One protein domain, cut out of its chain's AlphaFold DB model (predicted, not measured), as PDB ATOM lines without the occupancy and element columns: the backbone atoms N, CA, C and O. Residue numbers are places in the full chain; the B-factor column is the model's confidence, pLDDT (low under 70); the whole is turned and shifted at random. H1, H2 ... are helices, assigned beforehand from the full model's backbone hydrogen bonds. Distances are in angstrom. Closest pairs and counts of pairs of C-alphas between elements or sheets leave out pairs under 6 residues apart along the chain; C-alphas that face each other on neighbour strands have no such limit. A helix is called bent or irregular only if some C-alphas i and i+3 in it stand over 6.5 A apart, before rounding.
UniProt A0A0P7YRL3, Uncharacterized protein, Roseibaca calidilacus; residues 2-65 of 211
ATOM      1  N   ASN A   2     -20.513 -43.155  20.363       59.38
ATOM      2  CA  ASN A   2     -20.435 -41.893  21.128       59.38
ATOM      3  C   ASN A   2     -20.752 -42.024  22.640       59.38
ATOM      4  O   ASN A   2     -20.384 -41.173  23.436       59.38
ATOM      5  N   ASN A   3     -21.431 -43.100  23.054       61.00
ATOM      6  CA  ASN A   3     -21.951 -43.239  24.423       61.00
ATOM      7  C   ASN A   3     -20.954 -43.889  25.410       61.00
ATOM      8  O   ASN A   3     -21.147 -43.781  26.613       61.00
ATOM      9  N   SER A   4     -19.907 -44.573  24.928       63.28
ATOM     10  CA  SER A   4     -18.865 -45.175  25.781       63.28
ATOM     11  C   SER A   4     -17.794 -44.155  26.167       63.28
ATOM     12  O   SER A   4     -17.558 -43.958  27.354       63.28
ATOM     13  N   LYS A   5     -17.259 -43.410  25.187       62.66
ATOM     14  CA  LYS A   5     -16.289 -42.327  25.423       62.66
ATOM     15  C   LYS A   5     -16.817 -41.283  26.411       62.66
ATOM     16  O   LYS A   5     -16.118 -40.919  27.346       62.66
ATOM     17  N   ASN A   6     -18.084 -40.883  26.281       66.69
ATOM     18  CA  ASN A   6     -18.702 -39.924  27.204       66.69
ATOM     19  C   ASN A   6     -18.796 -40.450  28.650       66.69
ATOM     20  O   ASN A   6     -18.693 -39.665  29.591       66.69
ATOM     21  N   ARG A   7     -18.964 -41.765  28.847       71.00
ATOM     22  CA  ARG A   7     -18.982 -42.382  30.185       71.00
ATOM     23  C   ARG A   7     -17.581 -42.506  30.776       71.00
ATOM     24  O   ARG A   7     -17.420 -42.249  31.962       71.00
ATOM     25  N   GLU A   8     -16.588 -42.853  29.961       72.31
ATOM     26  CA  GLU A   8     -15.179 -42.927  30.373       72.31
ATOM     27  C   GLU A   8     -14.658 -41.551  30.808       72.31
ATOM     28  O   GLU A   8     -14.081 -41.422  31.885       72.31
ATOM     29  N   THR A   9     -14.964 -40.496  30.045       78.88
ATOM     30  CA  THR A   9     -14.624 -39.116  30.420       78.88
ATOM     31  C   THR A   9     -15.338 -38.676  31.702       78.88
ATOM     32  O   THR A   9     -14.721 -38.055  32.566       78.88
ATOM     33  N   ALA A  10     -16.620 -39.015  31.875       79.38
ATOM     34  CA  ALA A  10     -17.361 -38.684  33.094       79.38
ATOM     35  C   ALA A  10     -16.818 -39.421  34.334       79.38
ATOM     36  O   ALA A  10     -16.692 -38.818  35.404       79.38
ATOM     37  N   ALA A  11     -16.457 -40.700  34.190       86.88
ATOM     38  CA  ALA A  11     -15.854 -41.493  35.256       86.88
ATOM     39  C   ALA A  11     -14.476 -40.946  35.656       86.88
ATOM     40  O   ALA A  11     -14.222 -40.761  36.849       86.88
ATOM     41  N   TRP A  12     -13.625 -40.607  34.676       92.06
ATOM     42  CA  TRP A  12     -12.335 -39.966  34.940       92.06
ATOM     43  C   TRP A  12     -12.505 -38.627  35.658       92.06
ATOM     44  O   TRP A  12     -11.897 -38.423  36.704       92.06
ATOM     45  N   ASN A  13     -13.380 -37.742  35.172       90.38
ATOM     46  CA  ASN A  13     -13.590 -36.429  35.787       90.38
ATOM     47  C   ASN A  13     -14.057 -36.538  37.248       90.38
ATOM     48  O   ASN A  13     -13.579 -35.796  38.105       90.38
ATOM     49  N   SER A  14     -14.943 -37.494  37.559       90.62
ATOM     50  CA  SER A  14     -15.365 -37.748  38.943       90.62
ATOM     51  C   SER A  14     -14.221 -38.278  39.816       90.62
ATOM     52  O   SER A  14     -14.066 -37.844  40.959       90.62
ATOM     53  N   GLY A  15     -13.401 -39.194  39.287       92.31
ATOM     54  CA  GLY A  15     -12.220 -39.717  39.976       92.31
ATOM     55  C   GLY A  15     -11.170 -38.637  40.238       92.31
ATOM     56  O   GLY A  15     -10.721 -38.479  41.371       92.31
ATOM     57  N   LYS A  16     -10.855 -37.831  39.220       94.31
ATOM     58  CA  LYS A  16      -9.921 -36.703  39.287       94.31
ATOM     59  C   LYS A  16     -10.262 -35.746  40.426       94.31
ATOM     60  O   LYS A  16      -9.385 -35.421  41.220       94.31
ATOM     61  N   SER A  17     -11.523 -35.324  40.551       92.81
ATOM     62  CA  SER A  17     -11.936 -34.421  41.636       92.81
ATOM     63  C   SER A  17     -11.708 -35.023  43.024       92.81
ATOM     64  O   SER A  17     -11.287 -34.310  43.929       92.81
ATOM     65  N   LYS A  18     -11.938 -36.332  43.198       94.06
ATOM     66  CA  LYS A  18     -11.685 -37.022  44.474       94.06
ATOM     67  C   LYS A  18     -10.195 -37.139  44.781       94.06
ATOM     68  O   LYS A  18      -9.810 -36.998  45.933       94.06
ATOM     69  N   ILE A  19      -9.366 -37.377  43.765       93.31
ATOM     70  CA  ILE A  19      -7.908 -37.436  43.915       93.31
ATOM     71  C   ILE A  19      -7.361 -36.064  44.318       93.31
ATOM     72  O   ILE A  19      -6.654 -35.961  45.312       93.31
ATOM     73  N   LEU A  20      -7.757 -34.999  43.616       93.69
ATOM     74  CA  LEU A  20      -7.323 -33.634  43.938       93.69
ATOM     75  C   LEU A  20      -7.805 -33.165  45.319       93.69
ATOM     76  O   LEU A  20      -7.112 -32.392  45.974       93.69
ATOM     77  N   ALA A  21      -8.956 -33.655  45.793       93.62
ATOM     78  CA  ALA A  21      -9.457 -33.351  47.133       93.62
ATOM     79  C   ALA A  21      -8.586 -33.927  48.267       93.62
ATOM     80  O   ALA A  21      -8.732 -33.496  49.407       93.62
ATOM     81  N   GLN A  22      -7.681 -34.868  47.975       91.38
ATOM     82  CA  GLN A  22      -6.737 -35.403  48.961       91.38
ATOM     83  C   GLN A  22      -5.546 -34.463  49.223       91.38
ATOM     84  O   GLN A  22      -4.810 -34.679  50.181       91.38
ATOM     85  N   GLY A  23      -5.349 -33.420  48.407       89.88
ATOM     86  CA  GLY A  23      -4.330 -32.389  48.622       89.88
ATOM     87  C   GLY A  23      -3.385 -32.187  47.436       89.88
ATOM     88  O   GLY A  23      -3.398 -32.933  46.457       89.88
ATOM     89  N   GLU A  24      -2.533 -31.164  47.534       85.88
ATOM     90  CA  GLU A  24      -1.645 -30.743  46.437       85.88
ATOM     91  C   GLU A  24      -0.624 -31.812  46.021       85.88
ATOM     92  O   GLU A  24      -0.215 -31.849  44.860       85.88
ATOM     93  N   GLY A  25      -0.266 -32.729  46.928       88.62
ATOM     94  CA  GLY A  25       0.627 -33.863  46.650       88.62
ATOM     95  C   GLY A  25       0.123 -34.793  45.544       88.62
ATOM     96  O   GLY A  25       0.910 -35.456  44.877       88.62
ATOM     97  N   TRP A  26      -1.184 -34.787  45.285       94.69
ATOM     98  CA  TRP A  26      -1.810 -35.638  44.277       94.69
ATOM     99  C   TRP A  26      -1.852 -35.024  42.877       94.69
ATOM    100  O   TRP A  26      -2.201 -35.715  41.916       94.69
ATOM    101  N   ARG A  27      -1.494 -33.740  42.733       94.00
ATOM    102  CA  ARG A  27      -1.586 -33.035  41.448       94.00
ATOM    103  C   ARG A  27      -0.680 -33.655  40.384       94.00
ATOM    104  O   ARG A  27      -1.121 -33.821  39.250       94.00
ATOM    105  N   PHE A  28       0.523 -34.087  40.772       95.75
ATOM    106  CA  PHE A  28       1.464 -34.773  39.881       95.75
ATOM    107  C   PHE A  28       0.838 -36.011  39.220       95.75
ATOM    108  O   PHE A  28       0.869 -36.147  38.000       95.75
ATOM    109  N   TRP A  29       0.213 -36.892  40.007       96.12
ATOM    110  CA  TRP A  29      -0.374 -38.136  39.499       96.12
ATOM    111  C   TRP A  29      -1.525 -37.888  38.526       96.12
ATOM    112  O   TRP A  29      -1.668 -38.599  37.532       96.12
ATOM    113  N   VAL A  30      -2.331 -36.860  38.800       95.62
ATOM    114  CA  VAL A  30      -3.413 -36.430  37.911       95.62
ATOM    115  C   VAL A  30      -2.849 -35.931  36.584       95.62
ATOM    116  O   VAL A  30      -3.301 -36.382  35.535       95.62
ATOM    117  N   GLU A  31      -1.852 -35.048  36.615       94.75
ATOM    118  CA  GLU A  31      -1.218 -34.508  35.407       94.75
ATOM    119  C   GLU A  31      -0.528 -35.610  34.586       94.75
ATOM    120  O   GLU A  31      -0.741 -35.710  33.376       94.75
ATOM    121  N   TRP A  32       0.226 -36.497  35.242       96.19
ATOM    122  CA  TRP A  32       0.879 -37.646  34.611       96.19
ATOM    123  C   TRP A  32      -0.126 -38.571  33.911       96.19
ATOM    124  O   TRP A  32       0.081 -38.964  32.752       96.19
ATOM    125  N   TYR A  33      -1.232 -38.899  34.589       95.12
ATOM    126  CA  TYR A  33      -2.269 -39.756  34.024       95.12
ATOM    127  C   TYR A  33      -2.988 -39.074  32.860       95.12
ATOM    128  O   TYR A  33      -3.189 -39.707  31.827       95.12
ATOM    129  N   GLU A  34      -3.332 -37.787  32.968       95.06
ATOM    130  CA  GLU A  34      -3.965 -37.053  31.866       95.06
ATOM    131  C   GLU A  34      -3.053 -36.947  30.648       95.06
ATOM    132  O   GLU A  34      -3.519 -37.124  29.522       95.06
ATOM    133  N   ASN A  35      -1.755 -36.716  30.847       95.25
ATOM    134  CA  ASN A  35      -0.805 -36.713  29.743       95.25
ATOM    135  C   ASN A  35      -0.786 -38.070  29.030       95.25
ATOM    136  O   ASN A  35      -0.886 -38.118  27.807       95.25
ATOM    137  N   THR A  36      -0.780 -39.173  29.779       93.12
ATOM    138  CA  THR A  36      -0.852 -40.526  29.207       93.12
ATOM    139  C   THR A  36      -2.182 -40.769  28.488       93.12
ATOM    140  O   THR A  36      -2.197 -41.221  27.344       93.12
ATOM    141  N   LEU A  37      -3.300 -40.420  29.127       92.56
ATOM    142  CA  LEU A  37      -4.654 -40.622  28.610       92.56
ATOM    143  C   LEU A  37      -4.896 -39.865  27.298       92.56
ATOM    144  O   LEU A  37      -5.559 -40.380  26.398       92.56
ATOM    145  N   TYR A  38      -4.364 -38.646  27.186       92.19
ATOM    146  CA  TYR A  38      -4.538 -37.783  26.018       92.19
ATOM    147  C   TYR A  38      -3.365 -37.838  25.028       92.19
ATOM    148  O   TYR A  38      -3.356 -37.063  24.074       92.19
ATOM    149  N   GLY A  39      -2.384 -38.725  25.232       93.69
ATOM    150  CA  GLY A  39      -1.221 -38.868  24.349       93.69
ATOM    151  C   GLY A  39      -0.313 -37.635  24.308       93.69
ATOM    152  O   GLY A  39       0.301 -37.354  23.280       93.69
ATOM    153  N   ARG A  40      -0.257 -36.864  25.399       95.31
ATOM    154  CA  ARG A  40       0.648 -35.718  25.534       95.31
ATOM    155  C   ARG A  40       2.054 -36.201  25.908       95.31
ATOM    156  O   ARG A  40       2.181 -37.215  26.597       95.31
ATOM    157  N   PRO A  41       3.104 -35.474  25.492       95.56
ATOM    158  CA  PRO A  41       4.472 -35.792  25.878       95.56
ATOM    159  C   PRO A  41       4.645 -35.866  27.398       95.56
ATOM    160  O   PRO A  41       4.049 -35.079  28.136       95.56
ATOM    161  N   GLN A  42       5.484 -36.798  27.842       95.38
ATOM    162  CA  GLN A  42       5.923 -36.912  29.231       95.38
ATOM    163  C   GLN A  42       7.330 -36.333  29.382       95.38
ATOM    164  O   GLN A  42       8.144 -36.422  28.462       95.38
ATOM    165  N   ASP A  43       7.623 -35.782  30.558       96.00
ATOM    166  CA  ASP A  43       8.981 -35.388  30.935       96.00
ATOM    167  C   ASP A  43       9.715 -36.618  31.497       96.00
ATOM    168  O   ASP A  43       9.629 -36.933  32.684       96.00
ATOM    169  N   TYR A  44      10.352 -37.389  30.613       95.94
ATOM    170  CA  TYR A  44      10.974 -38.660  30.994       95.94
ATOM    171  C   TYR A  44      12.130 -38.482  31.982       95.94
ATOM    172  O   TYR A  44      12.284 -39.326  32.858       95.94
ATOM    173  N   ASP A  45      12.870 -37.376  31.915       95.94
ATOM    174  CA  ASP A  45      13.951 -37.088  32.859       95.94
ATOM    175  C   ASP A  45      13.400 -36.884  34.280       95.94
ATOM    176  O   ASP A  45      13.953 -37.407  35.253       95.94
ATOM    177  N   LEU A  46      12.276 -36.168  34.418       97.12
ATOM    178  CA  LEU A  46      11.558 -36.052  35.689       97.12
ATOM    179  C   LEU A  46      11.035 -37.412  36.170       97.12
ATOM    180  O   LEU A  46      11.228 -37.772  37.333       97.12
ATOM    181  N   LEU A  47      10.395 -38.183  35.285       97.56
ATOM    182  CA  LEU A  47       9.851 -39.498  35.639       97.56
ATOM    183  C   LEU A  47      10.946 -40.476  36.074       97.56
ATOM    184  O   LEU A  47      10.727 -41.236  37.013       97.56
ATOM    185  N   THR A  48      12.129 -40.434  35.457       96.81
ATOM    186  CA  THR A  48      13.282 -41.236  35.881       96.81
ATOM    187  C   THR A  48      13.743 -40.850  37.283       96.81
ATOM    188  O   THR A  48      13.950 -41.740  38.102       96.81
ATOM    189  N   LYS A  49      13.839 -39.554  37.611       96.25
ATOM    190  CA  LYS A  49      14.188 -39.110  38.976       96.25
ATOM    191  C   LYS A  49      13.178 -39.609  40.017       96.25
ATOM    192  O   LYS A  49      13.584 -40.071  41.077       96.25
ATOM    193  N   ILE A  50      11.882 -39.563  39.700       97.06
ATOM    194  CA  ILE A  50      10.816 -40.068  40.581       97.06
ATOM    195  C   ILE A  50      10.885 -41.594  40.717       97.06
ATOM    196  O   ILE A  50      10.781 -42.118  41.820       97.06
ATOM    197  N   ALA A  51      11.100 -42.321  39.620       96.31
ATOM    198  CA  ALA A  51      11.209 -43.779  39.640       96.31
ATOM    199  C   ALA A  51      12.422 -44.286  40.444       96.31
ATOM    200  O   ALA A  51      12.403 -45.418  40.919       96.31
ATOM    201  N   LEU A  52      13.460 -43.457  40.594       96.12
ATOM    202  CA  LEU A  52      14.673 -43.757  41.358       96.12
ATOM    203  C   LEU A  52      14.592 -43.359  42.844       96.12
ATOM    204  O   LEU A  52      15.595 -43.491  43.546       96.12
ATOM    205  N   ILE A  53      13.434 -42.897  43.337       95.19
ATOM    206  CA  ILE A  53      13.188 -42.772  44.783       95.19
ATOM    207  C   ILE A  53      13.467 -44.128  45.451       95.19
ATOM    208  O   ILE A  53      13.048 -45.167  44.931       95.19
ATOM    209  N   ASP A  54      14.160 -44.109  46.595       95.75
ATOM    210  CA  ASP A  54      14.555 -45.316  47.324       95.75
ATOM    211  C   ASP A  54      13.328 -46.209  47.606       95.75
ATOM    212  O   ASP A  54      12.309 -45.706  48.091       95.75
ATOM    213  N   PRO A  55      13.386 -47.527  47.328       96.12
ATOM    214  CA  PRO A  55      12.315 -48.466  47.661       96.12
ATOM    215  C   PRO A  55      11.765 -48.316  49.089       96.12
ATOM    216  O   PRO A  55      10.553 -48.364  49.283       96.12
ATOM    217  N   ALA A  56      12.624 -48.053  50.078       97.19
ATOM    218  CA  ALA A  56      12.213 -47.871  51.468       97.19
ATOM    219  C   ALA A  56      11.381 -46.597  51.701       97.19
ATOM    220  O   ALA A  56      10.663 -46.509  52.697       97.19
ATOM    221  N   ASP A  57      11.468 -45.595  50.821       97.31
ATOM    222  CA  ASP A  57      10.599 -44.418  50.864       97.31
ATOM    223  C   ASP A  57       9.204 -44.713  50.305       97.31
ATOM    224  O   ASP A  57       8.222 -44.190  50.833       97.31
ATOM    225  N   TRP A  58       9.086 -45.594  49.307       95.94
ATOM    226  CA  TRP A  58       7.784 -46.034  48.793       95.94
ATOM    227  C   TRP A  58       6.947 -46.740  49.867       95.94
ATOM    228  O   TRP A  58       5.736 -46.522  49.957       95.94
ATOM    229  N   ASP A  59       7.603 -47.504  50.742       96.44
ATOM    230  CA  ASP A  59       6.958 -48.236  51.839       96.44
ATOM    231  C   ASP A  59       6.435 -47.327  52.970       96.44
ATOM    232  O   ASP A  59       5.631 -47.763  53.797       96.44
ATOM    233  N   LYS A  60       6.836 -46.047  53.011       96.12
ATOM    234  CA  LYS A  60       6.383 -45.073  54.027       96.12
ATOM    235  C   LYS A  60       5.002 -44.479  53.731       96.12
ATOM    236  O   LYS A  60       4.464 -43.742  54.557       96.12
ATOM    237  N   GLY A  61       4.412 -44.813  52.584       94.75
ATOM    238  CA  GLY A  61       3.053 -44.426  52.210       94.75
ATOM    239  C   GLY A  61       2.960 -43.152  51.369       94.75
ATOM    240  O   GLY A  61       3.935 -42.439  51.133       94.75
ATOM    241  N   ALA A  62       1.741 -42.878  50.891       94.25
ATOM    242  CA  ALA A  62       1.488 -41.881  49.852       94.25
ATOM    243  C   ALA A  62       1.865 -40.450  50.260       94.25
ATOM    244  O   ALA A  62       2.416 -39.727  49.439       94.25
ATOM    245  N   ASP A  63       1.616 -40.042  51.507       93.56
ATOM    246  CA  ASP A  63       1.921 -38.677  51.958       93.56
ATOM    247  C   ASP A  63       3.428 -38.391  51.912       93.56
ATOM    248  O   ASP A  63       3.852 -37.348  51.411       93.56
ATOM    249  N   HIS A  64       4.242 -39.354  52.357       95.00
ATOM    250  CA  HIS A  64       5.701 -39.260  52.310       95.00
ATOM    251  C   HIS A  64       6.217 -39.206  50.869       95.00
ATOM    252  O   HIS A  64       6.977 -38.308  50.507       95.00
ATOM    253  N   VAL A  65       5.756 -40.130  50.022       96.56
ATOM    254  CA  VAL A  65       6.160 -40.193  48.609       96.56
ATOM    255  C   VAL A  65       5.731 -38.940  47.849       96.56
ATOM    256  O   VAL A  65       6.517 -38.388  47.084       96.56
TER     257      VAL A  65
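AT A GLANCE: This is residues 2 to 65 of the 211 residues of an uncharacterized protein of Roseibaca calidilacus (UniProt A0A0P7YRL3). Long helix H1, its residues 2 to 11 sticking out, folds back into H2 as a hairpin; H2, H3, H4 and H5 then follow one another round a loose, open ring. The printed part has 64 residues with five named helices, H1 to H5 in chain order, and no named strand: all helix. It is loose, radius of gyration of the C-alphas 14.3 A, and elongated, spanning 44 by 25 by 17 A.

IN THESE COORDINATES: H1, residues 2 to 20, begins at C-alpha 2 (-20.435, -41.893, 21.128) and measures 27.6 A. H2, residues 24 to 37, measures 20.6 A and is only just irregular: C-alphas 25 and 28 are 6.9 A apart. H3 is residues 44 to 51, 10.1 A; H4, 55 to 58, 5.3 A; H5, 62 to 65, 5.1 A, ending at C-alpha 65 (6.160, -40.193, 48.609).

HOW THE PARTS SIT: H1, with residues 16 to 20 alone, touches residues 26 to 30 of H2, opposite ways at a shallow tilt of 21 degrees; the closest C-alphas, Leu 20 and Trp 26, are 5.9 A apart. H3 touches no helix. H4 and H5 touch only at the corner, closest C-alphas Trp 58 and Val 65, 6.1 A. H5 is close to H2 but not clearly touching, closest C-alphas Asp 63 and Gly 25, 7.3 A. Every O i to N i+4 pair is within hydrogen-bond range in H3, 13 of 15 in H1 and 8 of 10 in H2; H4 and H5 are too short for such a pair.

THE WHOLE: The farthest C-alphas, Asn 2 and Ala 56, are 45.0 A apart. The printed part has no cut and no long link. Residues 2 to 6 have pLDDT under 70.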